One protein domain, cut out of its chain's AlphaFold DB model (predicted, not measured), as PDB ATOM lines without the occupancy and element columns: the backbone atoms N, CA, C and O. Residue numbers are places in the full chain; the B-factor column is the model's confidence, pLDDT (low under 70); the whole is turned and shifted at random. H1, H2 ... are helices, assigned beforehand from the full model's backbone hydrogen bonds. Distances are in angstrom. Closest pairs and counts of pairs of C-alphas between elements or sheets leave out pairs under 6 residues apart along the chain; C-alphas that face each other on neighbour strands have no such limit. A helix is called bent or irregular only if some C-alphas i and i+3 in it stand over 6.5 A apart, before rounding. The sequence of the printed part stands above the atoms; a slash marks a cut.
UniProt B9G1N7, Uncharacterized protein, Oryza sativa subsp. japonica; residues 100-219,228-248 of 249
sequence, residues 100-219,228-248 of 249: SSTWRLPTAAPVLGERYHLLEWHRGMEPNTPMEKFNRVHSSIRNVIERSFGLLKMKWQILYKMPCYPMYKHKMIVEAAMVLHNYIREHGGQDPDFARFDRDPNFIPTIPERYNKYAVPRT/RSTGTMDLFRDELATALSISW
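Overview. This is residues 100 to 219 and 228 to 248 of the 249 residues of an uncharacterized protein of Oryza sativa subsp. japonica (UniProt B9G1N7). One long helix, H2, makes a beam through the middle of a loose frame, and two further helices stand across its ends, H6 at its first residues and H3 near its last. Three short helices, H1, H4 and H5, and long loops fill in around this frame, and H5 lies off on its own. The printed part has 141 residues with six named helices, H1 to H6 in order along the chain, and no named strand, so its class is all helix. The whole is loose, with a radius of gyration of the C-alphas of 18.0 A and spans of 44 by 35 by 32 A.

Along the chain. Residues 100 to 117 hold no named element, and their C-alphas lie 8 to 21 A from the mean of all C-alphas. H1 is residues 118 to 122, its first C-alpha at (38.449, 35.469, 103.697). H2, the longest helix, is residues 130 to 155 and measures 37.7 A from first to last C-alpha. H3 is residues 167 to 187, 30.1 A long. H4 is residues 192 to 199, 10.3 A. H5, residues 209 to 214, 9.9 A, is irregular: C-alphas 210 and 213 are 7.2 A apart. H6 is residues 231 to 247, 24.6 A, and ends with C-alpha 247 at (36.837, 27.333, 122.201).

Arrangement. H2 is the hub. With residues 130 to 134 alone it touches H6, about perpendicular at 77 degrees; the closest C-alphas are those of Pro 130 and Ser 245, 4.8 A apart. With residue 152 alone it only just touches H3, with 3 pairs of C-alphas within 8 A, about perpendicular at 86 degrees; the closest C-alphas, of Leu 152 and His 181, are 7.0 A apart. With residues 136 to 140 alone it touches H1, where the closest C-alphas, of Leu 118 and Ser 139, are 6.5 A apart. H4 is close to H2 but not clearly touching, at a shallow tilt of 11 degrees, opposite ways; the closest C-alphas, of Leu 151 and Asp 193, are 7.7 A apart. H3 and H6 are apart, and H5 is apart from H1, H2, H3, H4 and H6. In H1, H2, H3, H4 and H6 every O i to N i+4 pair is within hydrogen-bond range; in H5 it is 0 of 2, against 2 of 3 O i to N i+3 pairs.

Size, cuts and confidence. The two C-alphas farthest apart are those of Met 125 and Pro 166, at 49.6 A. Residues 220 to 227 are cut out, and C-alphas 219 and 228 are 22.6 A apart across the cut. The link from H2 to H3 is long, that from H3 to H4 is tight, and residues 186 to 192 stand free. The mean pLDDT of the printed part is 70.4, and 52 residues are under 70, among them residues 100 to 125, 214 to 219 and 228 to 234.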
ATOM      1  N   SER A 100      48.616  15.173 112.953       45.25
ATOM      2  CA  SER A 100      47.665  14.227 112.355       45.25
ATOM      3  C   SER A 100      46.323  14.875 111.994       45.25
ATOM      4  O   SER A 100      45.779  14.633 110.915       45.25
ATOM      5  N   SER A 101      45.814  15.751 112.858       51.81
ATOM      6  CA  SER A 101      44.591  16.532 112.646       51.81
ATOM      7  C   SER A 101      44.805  17.679 111.653       51.81
ATOM      8  O   SER A 101      43.946  17.935 110.809       51.81
ATOM      9  N   THR A 102      45.995  18.290 111.662       54.00
ATOM     10  CA  THR A 102      46.383  19.374 110.744       54.00
ATOM     11  C   THR A 102      46.297  18.965 109.269       54.00
ATOM     12  O   THR A 102      45.857  19.757 108.442       54.00
ATOM     13  N   TRP A 103      46.654  17.723 108.917       54.00
ATOM     14  CA  TRP A 103      46.579  17.240 107.526       54.00
ATOM     15  C   TRP A 103      45.156  16.862 107.077       54.00
ATOM     16  O   TRP A 103      44.866  16.803 105.880       54.00
ATOM     17  N   ARG A 104      44.251  16.626 108.032       54.47
ATOM     18  CA  ARG A 104      42.843  16.283 107.769       54.47
ATOM     19  C   ARG A 104      41.971  17.514 107.522       54.47
ATOM     20  O   ARG A 104      40.918  17.402 106.908       54.47
ATOM     21  N   LEU A 105      42.415  18.689 107.973       58.88
ATOM     22  CA  LEU A 105      41.689  19.950 107.813       58.88
ATOM     23  C   LEU A 105      41.578  20.408 106.349       58.88
ATOM     24  O   LEU A 105      40.460  20.680 105.936       58.88
ATOM     25  N   PRO A 106      42.650  20.431 105.527       56.19
ATOM     26  CA  PRO A 106      42.555  20.822 104.117       56.19
ATOM     27  C   PRO A 106      41.832  19.796 103.237       56.19
ATOM     28  O   PRO A 106      41.489  20.099 102.098       56.19
ATOM     29  N   THR A 107      41.681  18.560 103.726       55.06
ATOM     30  CA  THR A 107      40.986  17.470 103.027       55.06
ATOM     31  C   THR A 107      39.506  17.374 103.400       55.06
ATOM     32  O   THR A 107      38.760  16.690 102.702       55.06
ATOM     33  N   ALA A 108      39.061  18.062 104.456       60.38
ATOM     34  CA  ALA A 108      37.649  18.167 104.798       60.38
ATOM     35  C   ALA A 108      36.934  19.105 103.813       60.38
ATOM     36  O   ALA A 108      37.437  20.174 103.476       60.38
ATOM     37  N   ALA A 109      35.752  18.706 103.339       59.56
ATOM     38  CA  ALA A 109      34.987  19.528 102.410       59.56
ATOM     39  C   ALA A 109      34.464  20.802 103.107       59.56
ATOM     40  O   ALA A 109      34.008  20.721 104.257       59.56
ATOM     41  N   PRO A 110      34.491  21.965 102.427       60.16
ATOM     42  CA  PRO A 110      33.913  23.188 102.957       60.16
ATOM     43  C   PRO A 110      32.404  23.035 103.124       60.16
ATOM     44  O   PRO A 110      31.764  22.182 102.503       60.16
ATOM     45  N   VAL A 111      31.821  23.874 103.968       59.59
ATOM     46  CA  VAL A 111      30.383  23.815 104.210       59.59
ATOM     47  C   VAL A 111      29.665  24.686 103.198       59.59
ATOM     48  O   VAL A 111      29.849  25.903 103.194       59.59
ATOM     49  N   LEU A 112      28.828  24.054 102.375       56.09
ATOM     50  CA  LEU A 112      27.946  24.736 101.434       56.09
ATOM     51  C   LEU A 112      26.865  25.547 102.158       56.09
ATOM     52  O   LEU A 112      26.225  25.058 103.085       56.09
ATOM     53  N   GLY A 113      26.618  26.760 101.659       57.28
ATOM     54  CA  GLY A 113      25.539  27.641 102.122       57.28
ATOM     55  C   GLY A 113      25.945  28.670 103.179       57.28
ATOM     56  O   GLY A 113      25.142  29.539 103.498       57.28
ATOM     57  N   GLU A 114      27.184  28.619 103.670       58.97
ATOM     58  CA  GLU A 114      27.727  29.543 104.674       58.97
ATOM     59  C   GLU A 114      28.905  30.349 104.105       58.97
ATOM     60  O   GLU A 114      29.576  29.910 103.167       58.97
ATOM     61  N   ARG A 115      29.190  31.524 104.688       62.22
ATOM     62  CA  ARG A 115      30.313  32.390 104.272       62.22
ATOM     63  C   ARG A 115      31.639  31.623 104.325       62.22
ATOM     64  O   ARG A 115      31.936  30.952 105.316       62.22
ATOM     65  N   TYR A 116      32.444  31.722 103.269       58.66
ATOM     66  CA  TYR A 116      33.643  30.891 103.088       58.66
ATOM     67  C   TYR A 116      34.889  31.700 102.733       58.66
ATOM     68  O   TYR A 116      35.984  31.377 103.194       58.66
ATOM     69  N   HIS A 117      34.767  32.778 101.959       66.69
ATOM     70  CA  HIS A 117      35.942  33.507 101.489       66.69
ATOM     71  C   HIS A 117      36.462  34.497 102.545       66.69
ATOM     72  O   HIS A 117      35.711  35.266 103.136       66.69
ATOM     73  N   LEU A 118      37.787  34.560 102.737       61.62
ATOM     74  CA  LEU A 118      38.449  35.469 103.697       61.62
ATOM     75  C   LEU A 118      38.109  36.959 103.510       61.62
ATOM     76  O   LEU A 118      38.147  37.730 104.471       61.62
ATOM     77  N   LEU A 119      37.765  37.364 102.284       58.75
ATOM     78  CA  LEU A 119      37.302  38.718 101.965       58.75
ATOM     79  C   LEU A 119      35.920  39.036 102.555       58.75
ATOM     80  O   LEU A 119      35.663  40.190 102.896       58.75
ATOM     81  N   GLU A 120      35.055  38.035 102.715       63.09
ATOM     82  CA  GLU A 120      33.721  38.187 103.314       63.09
ATOM     83  C   GLU A 120      33.828  38.481 104.817       63.09
ATOM     84  O   GLU A 120      33.022  39.232 105.368       63.09
ATOM     85  N   TRP A 121      34.879  37.971 105.469       63.91
ATOM     86  CA  TRP A 121      35.170  38.204 106.885       63.91
ATOM     87  C   TRP A 121      35.822  39.563 107.164       63.91
ATOM     88  O   TRP A 121      35.636  40.116 108.240       63.91
ATOM     89  N   HIS A 122      36.542  40.141 106.197       61.06
ATOM     90  CA  HIS A 122      37.168  41.465 106.347       61.06
ATOM     91  C   HIS A 122      36.168  42.635 106.305       61.06
ATOM     92  O   HIS A 122      36.516  43.747 106.699       61.06
ATOM     93  N   ARG A 123      34.949  42.413 105.800       58.84
ATOM     94  CA  ARG A 123      33.894  43.437 105.663       58.84
ATOM     95  C   ARG A 123      32.616  43.124 106.453       58.84
ATOM     96  O   ARG A 123      31.684  43.922 106.401       58.84
ATOM     97  N   GLY A 124      32.544  41.983 107.138       60.38
ATOM     98  CA  GLY A 124      31.312  41.455 107.734       60.38
ATOM     99  C   GLY A 124      31.385  41.207 109.242       60.38
ATOM    100  O   GLY A 124      32.448  41.283 109.849       60.38
ATOM    101  N   MET A 125      30.230  40.882 109.836       62.81
ATOM    102  CA  MET A 125      30.123  40.420 111.228       62.81
ATOM    103  C   MET A 125      30.914  39.127 111.440       62.81
ATOM    104  O   MET A 125      30.954  38.278 110.540       62.81
ATOM    105  N   GLU A 126      31.487  38.977 112.636       70.38
ATOM    106  CA  GLU A 126      32.190  37.768 113.066       70.38
ATOM    107  C   GLU A 126      31.331  36.499 112.902       70.38
ATOM    108  O   GLU A 126      30.098  36.578 112.927       70.38
ATOM    109  N   PRO A 127      31.963  35.329 112.685       73.06
ATOM    110  CA  PRO A 127      31.248  34.072 112.506       73.06
ATOM    111  C   PRO A 127      30.470  33.712 113.775       73.06
ATOM    112  O   PRO A 127      31.049  33.538 114.851       73.06
ATOM    113  N   ASN A 128      29.155  33.568 113.635       74.56
ATOM    114  CA  ASN A 128      28.248  33.320 114.753       74.56
ATOM    115  C   ASN A 128      27.898  31.840 114.881       74.56
ATOM    116  O   ASN A 128      27.670  31.355 115.991       74.56
ATOM    117  N   THR A 129      27.897  31.098 113.770       80.31
ATOM    118  CA  THR A 129      27.603  29.663 113.793       80.31
ATOM    119  C   THR A 129      28.884  28.833 113.960       80.31
ATOM    120  O   THR A 129      29.960  29.243 113.510       80.31
ATOM    121  N   PRO A 130      28.812  27.638 114.581       76.44
ATOM    122  CA  PRO A 130      29.933  26.690 114.613       76.44
ATOM    123  C   PRO A 130      30.511  26.409 113.222       76.44
ATOM    124  O   PRO A 130      31.717  26.245 113.045       76.44
ATOM    125  N   MET A 131      29.632  26.421 112.226       75.06
ATOM    126  CA  MET A 131      29.936  26.118 110.841       75.06
ATOM    127  C   MET A 131      30.657  27.259 110.122       75.06
ATOM    128  O   MET A 131      31.639  27.035 109.419       75.06
ATOM    129  N   GLU A 132      30.247  28.501 110.376       77.25
ATOM    130  CA  GLU A 132      30.967  29.693 109.927       77.25
ATOM    131  C   GLU A 132      32.360  29.785 110.573       77.25
ATOM    132  O   GLU A 132      33.332  30.154 109.913       77.25
ATOM    133  N   LYS A 133      32.485  29.407 111.854       79.75
ATOM    134  CA  LYS A 133      33.777  29.350 112.559       79.75
ATOM    135  C   LYS A 133      34.703  28.310 111.929       79.75
ATOM    136  O   LYS A 133      35.868  28.616 111.668       79.75
ATOM    137  N   PHE A 134      34.176  27.124 111.613       77.81
ATOM    138  CA  PHE A 134      34.890  26.111 110.834       77.81
ATOM    139  C   PHE A 134      35.335  26.664 109.477       77.81
ATOM    140  O   PHE A 134      36.523  26.619 109.168       77.81
ATOM    141  N   ASN A 135      34.426  27.257 108.699       78.81
ATOM    142  CA  ASN A 135      34.735  27.812 107.380       78.81
ATOM    143  C   ASN A 135      35.787  28.935 107.443       78.81
ATOM    144  O   ASN A 135      36.662  29.002 106.576       78.81
ATOM    145  N   ARG A 136      35.776  29.790 108.475       76.56
ATOM    146  CA  ARG A 136      36.809  30.822 108.694       76.56
ATOM    147  C   ARG A 136      38.183  30.206 108.966       76.56
ATOM    148  O   ARG A 136      39.178  30.656 108.403       76.56
ATOM    149  N   VAL A 137      38.257  29.175 109.808       76.38
ATOM    150  CA  VAL A 137      39.521  28.475 110.103       76.38
ATOM    151  C   VAL A 137      40.012  27.701 108.882       76.38
ATOM    152  O   VAL A 137      41.176  27.821 108.505       76.38
ATOM    153  N   HIS A 138      39.117  26.974 108.218       73.81
ATOM    154  CA  HIS A 138      39.407  26.210 107.011       73.81
ATOM    155  C   HIS A 138      39.940  27.109 105.885       73.81
ATOM    156  O   HIS A 138      41.006  26.843 105.330       73.81
ATOM    157  N   SER A 139      39.251  28.216 105.589       72.00
ATOM    158  CA  SER A 139      39.685  29.188 104.577       72.00
ATOM    159  C   SER A 139      41.000  29.880 104.945       72.00
ATOM    160  O   SER A 139      41.844  30.069 104.072       72.00
ATOM    161  N   SER A 140      41.227  30.193 106.226       71.06
ATOM    162  CA  SER A 140      42.499  30.742 106.719       71.06
ATOM    163  C   SER A 140      43.670  29.782 106.483       71.06
ATOM    164  O   SER A 140      44.684  30.169 105.900       71.06
ATOM    165  N   ILE A 141      43.512  28.507 106.855       71.75
ATOM    166  CA  ILE A 141      44.531  27.470 106.647       71.75
ATOM    167  C   ILE A 141      44.786  27.266 105.155       71.75
ATOM    168  O   ILE A 141      45.939  27.272 104.719       71.75
ATOM    169  N   ARG A 142      43.722  27.141 104.356       72.94
ATOM    170  CA  ARG A 142      43.831  26.986 102.905       72.94
ATOM    171  C   ARG A 142      44.572  28.162 102.270       72.94
ATOM    172  O   ARG A 142      45.482  27.933 101.484       72.94
ATOM    173  N   ASN A 143      44.281  29.393 102.681       74.00
ATOM    174  CA  ASN A 143      44.995  30.582 102.217       74.00
ATOM    175  C   ASN A 143      46.483  30.560 102.591       74.00
ATOM    176  O   ASN A 143      47.328  30.859 101.751       74.00
ATOM    177  N   VAL A 144      46.837  30.165 103.820       71.44
ATOM    178  CA  VAL A 144      48.249  30.020 104.220       71.44
ATOM    179  C   VAL A 144      48.954  28.973 103.356       71.44
ATOM    180  O   VAL A 144      50.063  29.220 102.876       71.44
ATOM    181  N   ILE A 145      48.310  27.831 103.109       70.00
ATOM    182  CA  ILE A 145      48.842  26.758 102.262       70.00
ATOM    183  C   ILE A 145      49.031  27.251 100.822       70.00
ATOM    184  O   ILE A 145      50.123  27.135 100.265       70.00
ATOM    185  N   GLU A 146      47.999  27.844 100.225       72.94
ATOM    186  CA  GLU A 146      48.022  28.337  98.847       72.94
ATOM    187  C   GLU A 146      49.073  29.429  98.647       72.94
ATOM    188  O   GLU A 146      49.843  29.371  97.686       72.94
ATOM    189  N   ARG A 147      49.181  30.384  99.579       75.88
ATOM    190  CA  ARG A 147      50.212  31.430  99.532       75.88
ATOM    191  C   ARG A 147      51.618  30.846  99.702       75.88
ATOM    192  O   ARG A 147      52.532  31.278  99.000       75.88
ATOM    193  N   SER A 148      51.797  29.841 100.564       74.75
ATOM    194  CA  SER A 148      53.091  29.162 100.760       74.75
ATOM    195  C   SER A 148      53.529  28.411  99.498       74.75
ATOM    196  O   SER A 148      54.660  28.560  99.034       74.75
ATOM    197  N   PHE A 149      52.615  27.668  98.864       78.06
ATOM    198  CA  PHE A 149      52.886  27.026  97.577       78.06
ATOM    199  C   PHE A 149      53.063  28.035  96.440       78.06
ATOM    200  O   PHE A 149      53.860  27.802  95.532       78.06
ATOM    201  N   GLY A 150      52.348  29.160  96.473       79.31
ATOM    202  CA  GLY A 150      52.514  30.245  95.514       79.31
ATOM    203  C   GLY A 150      53.907  30.869  95.597       79.31
ATOM    204  O   GLY A 150      54.555  31.027  94.567       79.31
ATOM    205  N   LEU A 151      54.415  31.134  96.805       80.94
ATOM    206  CA  LEU A 151      55.793  31.581  97.022       80.94
ATOM    207  C   LEU A 151      56.820  30.567  96.516       80.94
ATOM    208  O   LEU A 151      57.774  30.935  95.830       80.94
ATOM    209  N   LEU A 152      56.623  29.288  96.851       83.00
ATOM    210  CA  LEU A 152      57.491  28.204  96.403       83.00
ATOM    211  C   LEU A 152      57.574  28.183  94.874       83.00
ATOM    212  O   LEU A 152      58.670  28.157  94.320       83.00
ATOM    213  N   LYS A 153      56.432  28.234  94.184       79.62
ATOM    214  CA  LYS A 153      56.377  28.236  92.717       79.62
ATOM    215  C   LYS A 153      56.962  29.520  92.121       79.62
ATOM    216  O   LYS A 153      57.682  29.439  91.127       79.62
ATOM    217  N   MET A 154      56.710  30.682  92.730       80.88
ATOM    218  CA  MET A 154      57.270  31.975  92.312       80.88
ATOM    219  C   MET A 154      58.803  31.947  92.319       80.88
ATOM    220  O   MET A 154      59.433  32.331  91.333       80.88
ATOM    221  N   LYS A 155      59.393  31.429  93.403       81.00
ATOM    222  CA  LYS A 155      60.846  31.319  93.579       81.00
ATOM    223  C   LYS A 155      61.449  30.191  92.732       81.00
ATOM    224  O   LYS A 155      62.505  30.366  92.130       81.00
ATOM    225  N   TRP A 156      60.755  29.059  92.615       85.62
ATOM    226  CA  TRP A 156      61.178  27.888  91.841       85.62
ATOM    227  C   TRP A 156      60.319  27.705  90.593       85.62
ATOM    228  O   TRP A 156      59.479  26.808  90.510       85.62
ATOM    229  N   GLN A 157      60.571  28.524  89.570       81.31
ATOM    230  CA  GLN A 157      59.755  28.558  88.349       81.31
ATOM    231  C   GLN A 157      59.674  27.221  87.586       81.31
ATOM    232  O   GLN A 157      58.750  27.008  86.798       81.31
ATOM    233  N   ILE A 158      60.604  26.292  87.837       81.38
ATOM    234  CA  ILE A 158      60.554  24.919  87.312       81.38
ATOM    235  C   ILE A 158      59.278  24.174  87.738       81.38
ATOM    236  O   ILE A 158      58.805  23.305  87.009       81.38
ATOM    237  N   LEU A 159      58.678  24.553  88.872       81.38
ATOM    238  CA  LEU A 159      57.433  23.979  89.375       81.38
ATOM    239  C   LEU A 159      56.191  24.449  88.594       81.38
ATOM    240  O   LEU A 159      55.163  23.782  88.662       81.38
ATOM    241  N   TYR A 160      56.264  25.557  87.840       75.50
ATOM    242  CA  TYR A 160      55.166  25.990  86.959       75.50
ATOM    243  C   TYR A 160      55.118  25.206  85.650       75.50
ATOM    244  O   TYR A 160      54.041  24.929  85.131       75.50
ATOM    245  N   LYS A 161      56.284  24.875  85.090       74.88
ATOM    246  CA  LYS A 161      56.402  24.135  83.830       74.88
ATOM    247  C   LYS A 161      57.349  22.967  84.029       74.88
ATOM    248  O   LYS A 161      58.505  23.005  83.604       74.88
ATOM    249  N   MET A 162      56.835  21.940  84.689       74.38
ATOM    250  CA  MET A 162      57.599  20.736  84.942       74.38
ATOM    251  C   MET A 162      57.835  19.990  83.610       74.38
ATOM    252  O   MET A 162      56.867  19.694  82.908       74.38
ATOM    253  N   PRO A 163      59.093  19.733  83.202       76.62
ATOM    254  CA  PRO A 163      59.377  19.026  81.952       76.62
ATOM    255  C   PRO A 163      58.854  17.587  81.997       76.62
ATOM    256  O   PRO A 163      58.676  17.031  83.080       76.62
ATOM    257  N   CYS A 164      58.640  16.963  80.838       77.69
ATOM    258  CA  CYS A 164      58.205  15.567  80.763       77.69
ATOM    259  C   CYS A 164      59.311  14.634  81.277       77.69
ATOM    260  O   CYS A 164      60.207  14.233  80.537       77.69
ATOM    261  N   TYR A 165      59.239  14.301  82.559       81.81
ATOM    262  CA  TYR A 165      60.097  13.334  83.218       81.81
ATOM    263  C   TYR A 165      59.236  12.220  83.820       81.81
ATOM    264  O   TYR A 165      58.055  12.434  84.090       81.81
ATOM    265  N   PRO A 166      59.799  11.023  84.044       72.69
ATOM    266  CA  PRO A 166      59.119   9.990  84.816       72.69
ATOM    267  C   PRO A 166      58.827  10.480  86.245       72.69
ATOM    268  O   PRO A 166      59.615  11.241  86.814       72.69
ATOM    269  N   MET A 167      57.728   9.999  86.840       68.62
ATOM    270  CA  MET A 167      57.202  10.447  88.145       68.62
ATOM    271  C   MET A 167      58.254  10.523  89.257       68.62
ATOM    272  O   MET A 167      58.239  11.448  90.067       68.62
ATOM    273  N   TYR A 168      59.209   9.589  89.283       65.38
ATOM    274  CA  TYR A 168      60.272   9.603  90.285       65.38
ATOM    275  C   TYR A 168      61.143  10.870  90.198       65.38
ATOM    276  O   TYR A 168      61.485  11.444  91.227       65.38
ATOM    277  N   LYS A 169      61.450  11.368  88.989       70.50
ATOM    278  CA  LYS A 169      62.210  12.615  88.804       70.50
ATOM    279  C   LYS A 169      61.377  13.835  89.170       70.50
ATOM    280  O   LYS A 169      61.918  14.766  89.754       70.50
ATOM    281  N   HIS A 170      60.076  13.840  88.864       75.00
ATOM    282  CA  HIS A 170      59.176  14.911  89.312       75.00
ATOM    283  C   HIS A 170      59.168  15.022  90.831       75.00
ATOM    284  O   HIS A 170      59.379  16.113  91.356       75.00
ATOM    285  N   LYS A 171      59.033  13.887  91.527       73.12
ATOM    286  CA  LYS A 171      59.119  13.824  92.987       73.12
ATOM    287  C   LYS A 171      60.453  14.376  93.497       73.12
ATOM    288  O   LYS A 171      60.440  15.259  94.347       73.12
ATOM    289  N   MET A 172      61.579  13.938  92.929       66.31
ATOM    290  CA  MET A 172      62.903  14.440  93.319       66.31
ATOM    291  C   MET A 172      63.057  15.952  93.097       66.31
ATOM    292  O   MET A 172      63.662  16.625  93.924       66.31
ATOM    293  N   ILE A 173      62.509  16.503  92.008       77.56
ATOM    294  CA  ILE A 173      62.554  17.950  91.734       77.56
ATOM    295  C   ILE A 173      61.733  18.721  92.774       77.56
ATOM    296  O   ILE A 173      62.197  19.745  93.272       77.56
ATOM    297  N   VAL A 174      60.533  18.237  93.116       78.50
ATOM    298  CA  VAL A 174      59.694  18.854  94.155       78.50
ATOM    299  C   VAL A 174      60.388  18.784  95.514       78.50
ATOM    300  O   VAL A 174      60.502  19.804  96.185       78.50
ATOM    301  N   GLU A 175      60.911  17.619  95.901       72.38
ATOM    302  CA  GLU A 175      61.641  17.437  97.161       72.38
ATOM    303  C   GLU A 175      62.876  18.341  97.238       72.38
ATOM    304  O   GLU A 175      63.056  19.045  98.229       72.38
ATOM    305  N   ALA A 176      63.685  18.402  96.178       78.50
ATOM    306  CA  ALA A 176      64.856  19.271  96.124       78.50
ATOM    307  C   ALA A 176      64.477  20.756  96.230       78.50
ATOM    308  O   ALA A 176      65.102  21.493  96.993       78.50
ATOM    309  N   ALA A 177      63.430  21.194  95.520       79.44
ATOM    310  CA  ALA A 177      62.937  22.568  95.599       79.44
ATOM    311  C   ALA A 177      62.453  22.915  97.015       79.44
ATOM    312  O   ALA A 177      62.730  24.005  97.505       79.44
ATOM    313  N   MET A 178      61.784  21.981  97.692       78.56
ATOM    314  CA  MET A 178      61.287  22.146  99.061       78.56
ATOM    315  C   MET A 178      62.423  22.212 100.084       78.56
ATOM    316  O   MET A 178      62.440  23.105 100.930       78.56
ATOM    317  N   VAL A 179      63.404  21.311  99.988       78.88
ATOM    318  CA  VAL A 179      64.591  21.314 100.857       78.88
ATOM    319  C   VAL A 179      65.373  22.611 100.683       78.88
ATOM    320  O   VAL A 179      65.725  23.252 101.670       78.88
ATOM    321  N   LEU A 180      65.597  23.037  99.439       79.44
ATOM    322  CA  LEU A 180      66.329  24.263  99.155       79.44
ATOM    323  C   LEU A 180      65.549  25.506  99.602       79.44
ATOM    324  O   LEU A 180      66.138  26.431 100.154       79.44
ATOM    325  N   HIS A 181      64.224  25.514  99.433       80.44
ATOM    326  CA  HIS A 181      63.355  26.568  99.957       80.44
ATOM    327  C   HIS A 181      63.490  26.709 101.475       80.44
ATOM    328  O   HIS A 181      63.702  27.812 101.968       80.44
ATOM    329  N   ASN A 182      63.417  25.590 102.200       79.25
ATOM    330  CA  ASN A 182      63.531  25.566 103.656       79.25
ATOM    331  C   ASN A 182      64.934  25.968 104.120       79.25
ATOM    332  O   ASN A 182      65.062  26.753 105.054       79.25
ATOM    333  N   TYR A 183      65.977  25.506 103.426       79.88
ATOM    334  CA  TYR A 183      67.355  25.886 103.723       79.88
ATOM    335  C   TYR A 183      67.570  27.399 103.593       79.88
ATOM    336  O   TYR A 183      68.135  28.019 104.494       79.88
ATOM    337  N   ILE A 184      67.069  28.012 102.512       79.56
ATOM    338  CA  ILE A 184      67.136  29.467 102.312       79.56
ATOM    339  C   ILE A 184      66.253  30.192 103.332       79.56
ATOM    340  O   ILE A 184      66.656  31.232 103.837       79.56
ATOM    341  N   ARG A 185      65.081  29.658 103.684       77.00
ATOM    342  CA  ARG A 185      64.219  30.266 104.710       77.00
ATOM    343  C   ARG A 185      64.898  30.309 106.082       77.00
ATOM    344  O   ARG A 185      64.693  31.252 106.834       77.00
ATOM    345  N   GLU A 186      65.709  29.304 106.392       75.12
ATOM    346  CA  GLU A 186      66.387  29.180 107.680       75.12
ATOM    347  C   GLU A 186      67.734  29.920 107.745       75.12
ATOM    348  O   GLU A 186      68.079  30.468 108.790       75.12
ATOM    349  N   HIS A 187      68.481  29.981 106.637       76.12
ATOM    350  CA  HIS A 187      69.852  30.520 106.613       76.12
ATOM    351  C   HIS A 187      70.022  31.767 105.730       76.12
ATOM    352  O   HIS A 187      70.983  32.517 105.885       76.12
ATOM    353  N   GLY A 188      69.106  32.008 104.795       65.62
ATOM    354  CA  GLY A 188      69.140  33.103 103.820       65.62
ATOM    355  C   GLY A 188      68.511  34.385 104.355       65.62
ATOM    356  O   GLY A 188      67.618  34.946 103.721       65.62
ATOM    357  N   GLY A 189      68.942  34.816 105.544       56.94
ATOM    358  CA  GLY A 189      68.390  35.976 106.241       56.94
ATOM    359  C   GLY A 189      68.276  37.208 105.335       56.94
ATOM    360  O   GLY A 189      69.279  37.687 104.815       56.94
ATOM    361  N   GLN A 190      67.048  37.725 105.217       65.88
ATOM    362  CA  GLN A 190      66.619  38.885 104.414       65.88
ATOM    363  C   GLN A 190      66.252  38.645 102.945       65.88
ATOM    364  O   GLN A 190      66.383  39.543 102.115       65.88
ATOM    365  N   ASP A 191      65.693  37.484 102.614       78.81
ATOM    366  CA  ASP A 191      64.944  37.385 101.363       78.81
ATOM    367  C   ASP A 191      63.704  38.318 101.395       78.81
ATOM    368  O   ASP A 191      62.853  38.183 102.288       78.81
ATOM    369  N   PRO A 192      63.577  39.277 100.458       79.50
ATOM    370  CA  PRO A 192      62.478  40.237 100.456       79.50
ATOM    371  C   PRO A 192      61.120  39.578 100.190       79.50
ATOM    372  O   PRO A 192      60.107  40.094 100.662       79.50
ATOM    373  N   ASP A 193      61.070  38.443  99.486       78.50
ATOM    374  CA  ASP A 193      59.821  37.730  99.223       78.50
ATOM    375  C   ASP A 193      59.325  37.016 100.484       78.50
ATOM    376  O   ASP A 193      58.132  37.075 100.792       78.50
ATOM    377  N   PHE A 194      60.235  36.425 101.269       79.94
ATOM    378  CA  PHE A 194      59.895  35.876 102.588       79.94
ATOM    379  C   PHE A 194      59.462  36.972 103.563       79.94
ATOM    380  O   PHE A 194      58.417  36.852 104.198       79.94
ATOM    381  N   ALA A 195      60.189  38.093 103.605       78.44
ATOM    382  CA  ALA A 195      59.835  39.214 104.470       78.44
ATOM    383  C   ALA A 195      58.470  39.834 104.118       78.44
ATOM    384  O   ALA A 195      57.728  40.235 105.013       78.44
ATOM    385  N   ARG A 196      58.117  39.922 102.828       77.12
ATOM    386  CA  ARG A 196      56.798  40.409 102.387       77.12
ATOM    387  C   ARG A 196      55.687  39.433 102.744       77.12
ATOM    388  O   ARG A 196      54.636  39.870 103.197       77.12
ATOM    389  N   PHE A 197      55.924  38.135 102.583       76.44
ATOM    390  CA  PHE A 197      54.952  37.111 102.949       76.44
ATOM    391  C   PHE A 197      54.655  37.070 104.448       76.44
ATOM    392  O   PHE A 197      53.484  36.969 104.817       76.44
ATOM    393  N   ASP A 198      55.687  37.179 105.289       76.81
ATOM    394  CA  ASP A 198      55.530  37.162 106.747       76.81
ATOM    395  C   ASP A 198      54.874  38.458 107.265       76.81
ATOM    396  O   ASP A 198      54.127  38.422 108.241       76.81
ATOM    397  N   ARG A 199      55.118  39.610 106.613       78.12
ATOM    398  CA  ARG A 199      54.537  40.909 107.012       78.12
ATOM    399  C   ARG A 199      53.102  41.128 106.546       78.12
ATOM    400  O   ARG A 199      52.355  41.801 107.249       78.12
ATOM    401  N   ASP A 200      52.738  40.648 105.359       74.38
ATOM    402  CA  ASP A 200      51.432  40.913 104.749       74.38
ATOM    403  C   ASP A 200      50.588  39.624 104.664       74.38
ATOM    404  O   ASP A 200      50.845  38.768 103.812       74.38
ATOM    405  N   PRO A 201      49.541  39.479 105.503       66.81
ATOM    406  CA  PRO A 201      48.610  38.347 105.475       66.81
ATOM    407  C   PRO A 201      47.841  38.183 104.155       66.81
ATOM    408  O   PRO A 201      47.309  37.103 103.883       66.81
ATOM    409  N   ASN A 202      47.797  39.229 103.332       68.38
ATOM    410  CA  ASN A 202      47.134  39.253 102.033       68.38
ATOM    411  C   ASN A 202      48.136  39.226 100.873       68.38
ATOM    412  O   ASN A 202      47.747  39.438  99.725       68.38
ATOM    413  N   PHE A 203      49.416  38.943 101.137       70.75
ATOM    414  CA  PHE A 203      50.421  38.870 100.087       70.75
ATOM    415  C   PHE A 203      50.073  37.771  99.077       70.75
ATOM    416  O   PHE A 203      50.055  36.583  99.415       70.75
ATOM    417  N   ILE A 204      49.851  38.171  97.825       71.44
ATOM    418  CA  ILE A 204      49.606  37.270  96.699       71.44
ATOM    419  C   ILE A 204      50.927  37.098  95.934       71.44
ATOM    420  O   ILE A 204      51.406  38.066  95.333       71.44
ATOM    421  N   PRO A 205      51.519  35.890  95.919       72.44
ATOM    422  CA  PRO A 205      52.717  35.616  95.134       72.44
ATOM    423  C   PRO A 205      52.481  35.944  93.657       72.44
ATOM    424  O   PRO A 205      51.492  35.516  93.057       72.44
ATOM    425  N   THR A 206      53.377  36.734  93.070       71.31
ATOM    426  CA  THR A 206      53.224  37.195  91.688       71.31
ATOM    427  C   THR A 206      53.641  36.082  90.734       71.31
ATOM    428  O   THR A 206      54.799  35.672  90.710       71.31
ATOM    429  N   ILE A 207      52.700  35.587  89.931       68.75
ATOM    430  CA  ILE A 207      53.002  34.638  88.858       68.75
ATOM    431  C   ILE A 207      53.628  35.438  87.707       68.75
ATOM    432  O   ILE A 207      52.993  36.376  87.224       68.75
ATOM    433  N   PRO A 208      54.850  35.111  87.242       71.19
ATOM    434  CA  PRO A 208      55.420  35.779  86.078       71.19
ATOM    435  C   PRO A 208      54.498  35.608  84.865       71.19
ATOM    436  O   PRO A 208      54.051  34.491  84.597       71.19
ATOM    437  N   GLU A 209      54.256  36.674  84.095       69.81
ATOM    438  CA  GLU A 209      53.250  36.697  83.015       69.81
ATOM    439  C   GLU A 209      53.381  35.532  82.020       69.81
ATOM    440  O   GLU A 209      52.383  34.962  81.580       69.81
ATOM    441  N   ARG A 210      54.616  35.086  81.740       67.25
ATOM    442  CA  ARG A 210      54.912  33.923  80.877       67.25
ATOM    443  C   ARG A 210      54.244  32.611  81.327       67.25
ATOM    444  O   ARG A 210      54.128  31.684  80.524       67.25
ATOM    445  N   TYR A 211      53.854  32.515  82.597       66.25
ATOM    446  CA  TYR A 211      53.224  31.347  83.210       66.25
ATOM    447  C   TYR A 211      51.726  31.532  83.488       66.25
ATOM    448  O   TYR A 211      51.085  30.559  83.874       66.25
ATOM    449  N   ASN A 212      51.132  32.703  83.211       69.06
ATOM    450  CA  ASN A 212      49.689  32.928  83.402       69.06
ATOM    451  C   ASN A 212      48.822  31.943  82.606       69.06
ATOM    452  O   ASN A 212      47.766  31.542  83.076       69.06
ATOM    453  N   LYS A 213      49.294  31.472  81.445       70.06
ATOM    454  CA  LYS A 213      48.592  30.453  80.643       70.06
ATOM    455  C   LYS A 213      48.494  29.070  81.305       70.06
ATOM    456  O   LYS A 213      47.755  28.222  80.826       70.06
ATOM    457  N   TYR A 214      49.286  28.834  82.349       63.69
ATOM    458  CA  TYR A 214      49.278  27.612  83.155       63.69
ATOM    459  C   TYR A 214      48.731  27.859  84.566       63.69
ATOM    460  O   TYR A 214      48.664  26.928  85.367       63.69
ATOM    461  N   ALA A 215      48.391  29.107  84.900       61.12
ATOM    462  CA  ALA A 215      47.743  29.414  86.159       61.12
ATOM    463  C   ALA A 215      46.322  28.853  86.121       61.12
ATOM    464  O   ALA A 215      45.605  29.013  85.132       61.12
ATOM    465  N   VAL A 216      45.918  28.194  87.205       60.22
ATOM    466  CA  VAL A 216      44.523  27.804  87.395       60.22
ATOM    467  C   VAL A 216      43.699  29.100  87.419       60.22
ATOM    468  O   VAL A 216      44.030  29.995  88.207       60.22
ATOM    469  N   PRO A 217      42.691  29.266  86.541       52.44
ATOM    470  CA  PRO A 217      41.835  30.444  86.560       52.44
ATOM    471  C   PRO A 217      41.236  30.633  87.954       52.44
ATOM    472  O   PRO A 217      40.804  29.663  88.566       52.44
ATOM    473  N   ARG A 218      41.129  31.876  88.444       49.53
ATOM    474  CA  ARG A 218      40.433  32.170  89.719       49.53
ATOM    475  C   ARG A 218      38.962  31.720  89.720       49.53
ATOM    476  O   ARG A 218      38.334  31.686  90.764       49.53
ATOM    477  N   THR A 219      38.430  31.417  88.539       41.91
ATOM    478  CA  THR A 219      37.071  30.940  88.265       41.91
ATOM    479  C   THR A 219      37.000  29.428  88.050       41.91
ATOM    480  O   THR A 219      35.920  28.924  87.759       41.91
ATOM    481  N   ARG A 228      27.926  14.149  98.929       43.28
ATOM    482  CA  ARG A 228      28.261  13.950 100.337       43.28
ATOM    483  C   ARG A 228      29.549  13.126 100.421       43.28
ATOM    484  O   ARG A 228      29.550  11.947 100.063       43.28
ATOM    485  N   SER A 229      30.643  13.748 100.861       51.38
ATOM    486  CA  SER A 229      31.892  13.036 101.131       51.38
ATOM    487  C   SER A 229      31.603  11.915 102.129       51.38
ATOM    488  O   SER A 229      30.751  12.067 103.003       51.38
ATOM    489  N   THR A 230      32.262  10.765 101.965       50.62
ATOM    490  CA  THR A 230      32.134   9.574 102.825       50.62
ATOM    491  C   THR A 230      31.836   9.960 104.277       50.62
ATOM    492  O   THR A 230      32.571  10.777 104.825       50.62
ATOM    493  N   GLY A 231      30.788   9.400 104.899       57.66
ATOM    494  CA  GLY A 231      30.207   9.900 106.164       57.66
ATOM    495  C   GLY A 231      31.168  10.083 107.354       57.66
ATOM    496  O   GLY A 231      30.810  10.711 108.343       57.66
ATOM    497  N   THR A 232      32.401   9.588 107.256       65.06
ATOM    498  CA  THR A 232      33.509   9.851 108.179       65.06
ATOM    499  C   THR A 232      34.096  11.266 108.080       65.06
ATOM    500  O   THR A 232      34.525  11.804 109.099       65.06
ATOM    501  N   MET A 233      34.141  11.881 106.893       60.34
ATOM    502  CA  MET A 233      34.678  13.239 106.710       60.34
ATOM    503  C   MET A 233      33.695  14.312 107.179       60.34
ATOM    504  O   MET A 233      34.115  15.259 107.840       60.34
ATOM    505  N   ASP A 234      32.403  14.129 106.900       69.44
ATOM    506  CA  ASP A 234      31.346  15.033 107.370       69.44
ATOM    507  C   ASP A 234      31.241  15.018 108.903       69.44
ATOM    508  O   ASP A 234      31.171  16.068 109.532       69.44
ATOM    509  N   LEU A 235      31.329  13.835 109.523       71.62
ATOM    510  CA  LEU A 235      31.270  13.703 110.980       71.62
ATOM    511  C   LEU A 235      32.481  14.346 111.673       71.62
ATOM    512  O   LEU A 235      32.319  15.055 112.660       71.62
ATOM    513  N   PHE A 236      33.686  14.162 111.120       73.50
ATOM    514  CA  PHE A 236      34.892  14.839 111.610       73.50
ATOM    515  C   PHE A 236      34.786  16.364 111.486       73.50
ATOM    516  O   PHE A 236      35.179  17.091 112.397       73.50
ATOM    517  N   ARG A 237      34.244  16.856 110.366       73.69
ATOM    518  CA  ARG A 237      34.018  18.286 110.139       73.69
ATOM    519  C   ARG A 237      33.067  18.870 111.182       73.69
ATOM    520  O   ARG A 237      33.380  19.905 111.763       73.69
ATOM    521  N   ASP A 238      31.942  18.208 111.429       77.44
ATOM    522  CA  ASP A 238      30.913  18.690 112.352       77.44
ATOM    523  C   ASP A 238      31.397  18.636 113.822       77.44
ATOM    524  O   ASP A 238      31.150  19.562 114.604       77.44
ATOM    525  N   GLU A 239      32.171  17.607 114.194       79.31
ATOM    526  CA  GLU A 239      32.851  17.514 115.496       79.31
ATOM    527  C   GLU A 239      33.856  18.660 115.683       79.31
ATOM    528  O   GLU A 239      33.864  19.337 116.715       79.31
ATOM    529  N   LEU A 240      34.661  18.938 114.656       76.25
ATOM    530  CA  LEU A 240      35.653  20.004 114.693       76.25
ATOM    531  C   LEU A 240      35.006  21.395 114.713       76.25
ATOM    532  O   LEU A 240      35.458  22.264 115.456       76.25
ATOM    533  N   ALA A 241      33.919  21.600 113.966       78.19
ATOM    534  CA  ALA A 241      33.115  22.820 114.021       78.19
ATOM    535  C   ALA A 241      32.571  23.065 115.437       78.19
ATOM    536  O   ALA A 241      32.655  24.179 115.962       78.19
ATOM    537  N   THR A 242      32.088  22.008 116.093       80.44
ATOM    538  CA  THR A 242      31.592  22.066 117.472       80.44
ATOM    539  C   THR A 242      32.716  22.413 118.452       80.44
ATOM    540  O   THR A 242      32.581  23.366 119.221       80.44
ATOM    541  N   ALA A 243      33.859  21.727 118.381       78.81
ATOM    542  CA  ALA A 243      35.014  21.993 119.242       78.81
ATOM    543  C   ALA A 243      35.574  23.419 119.062       78.81
ATOM    544  O   ALA A 243      35.848  24.119 120.043       78.81
ATOM    545  N   LEU A 244      35.683  23.887 117.813       78.62
ATOM    546  CA  LEU A 244      36.072  25.263 117.498       78.62
ATOM    547  C   LEU A 244      35.069  26.268 118.064       78.62
ATOM    548  O   LEU A 244      35.471  27.287 118.609       78.62
ATOM    549  N   SER A 245      33.768  25.984 117.984       79.88
ATOM    550  CA  SER A 245      32.743  26.887 118.507       79.88
ATOM    551  C   SER A 245      32.803  27.069 120.023       79.88
ATOM    552  O   SER A 245      32.622  28.193 120.488       79.88
ATOM    553  N   ILE A 246      33.110  25.996 120.764       80.31
ATOM    554  CA  ILE A 246      33.228  25.985 122.232       80.31
ATOM    555  C   ILE A 246      34.478  26.748 122.689       80.31
ATOM    556  O   ILE A 246      34.466  27.402 123.731       80.31
ATOM    557  N   SER A 247      35.559  26.670 121.911       77.25
ATOM    558  CA  SER A 247      36.837  27.333 122.201       77.25
ATOM    559  C   SER A 247      36.928  28.773 121.679       77.25
ATOM    560  O   SER A 247      37.884  29.477 122.002       77.25
ATOM    561  N   TRP A 248      35.932  29.228 120.914       77.00
ATOM    562  CA  TRP A 248      35.873  30.569 120.332       77.00
ATOM    563  C   TRP A 248      35.555  31.617 121.410       77.00
ATOM    564  O   TRP A 248      34.401  31.749 121.824       77.00
TER     565      TRP A 248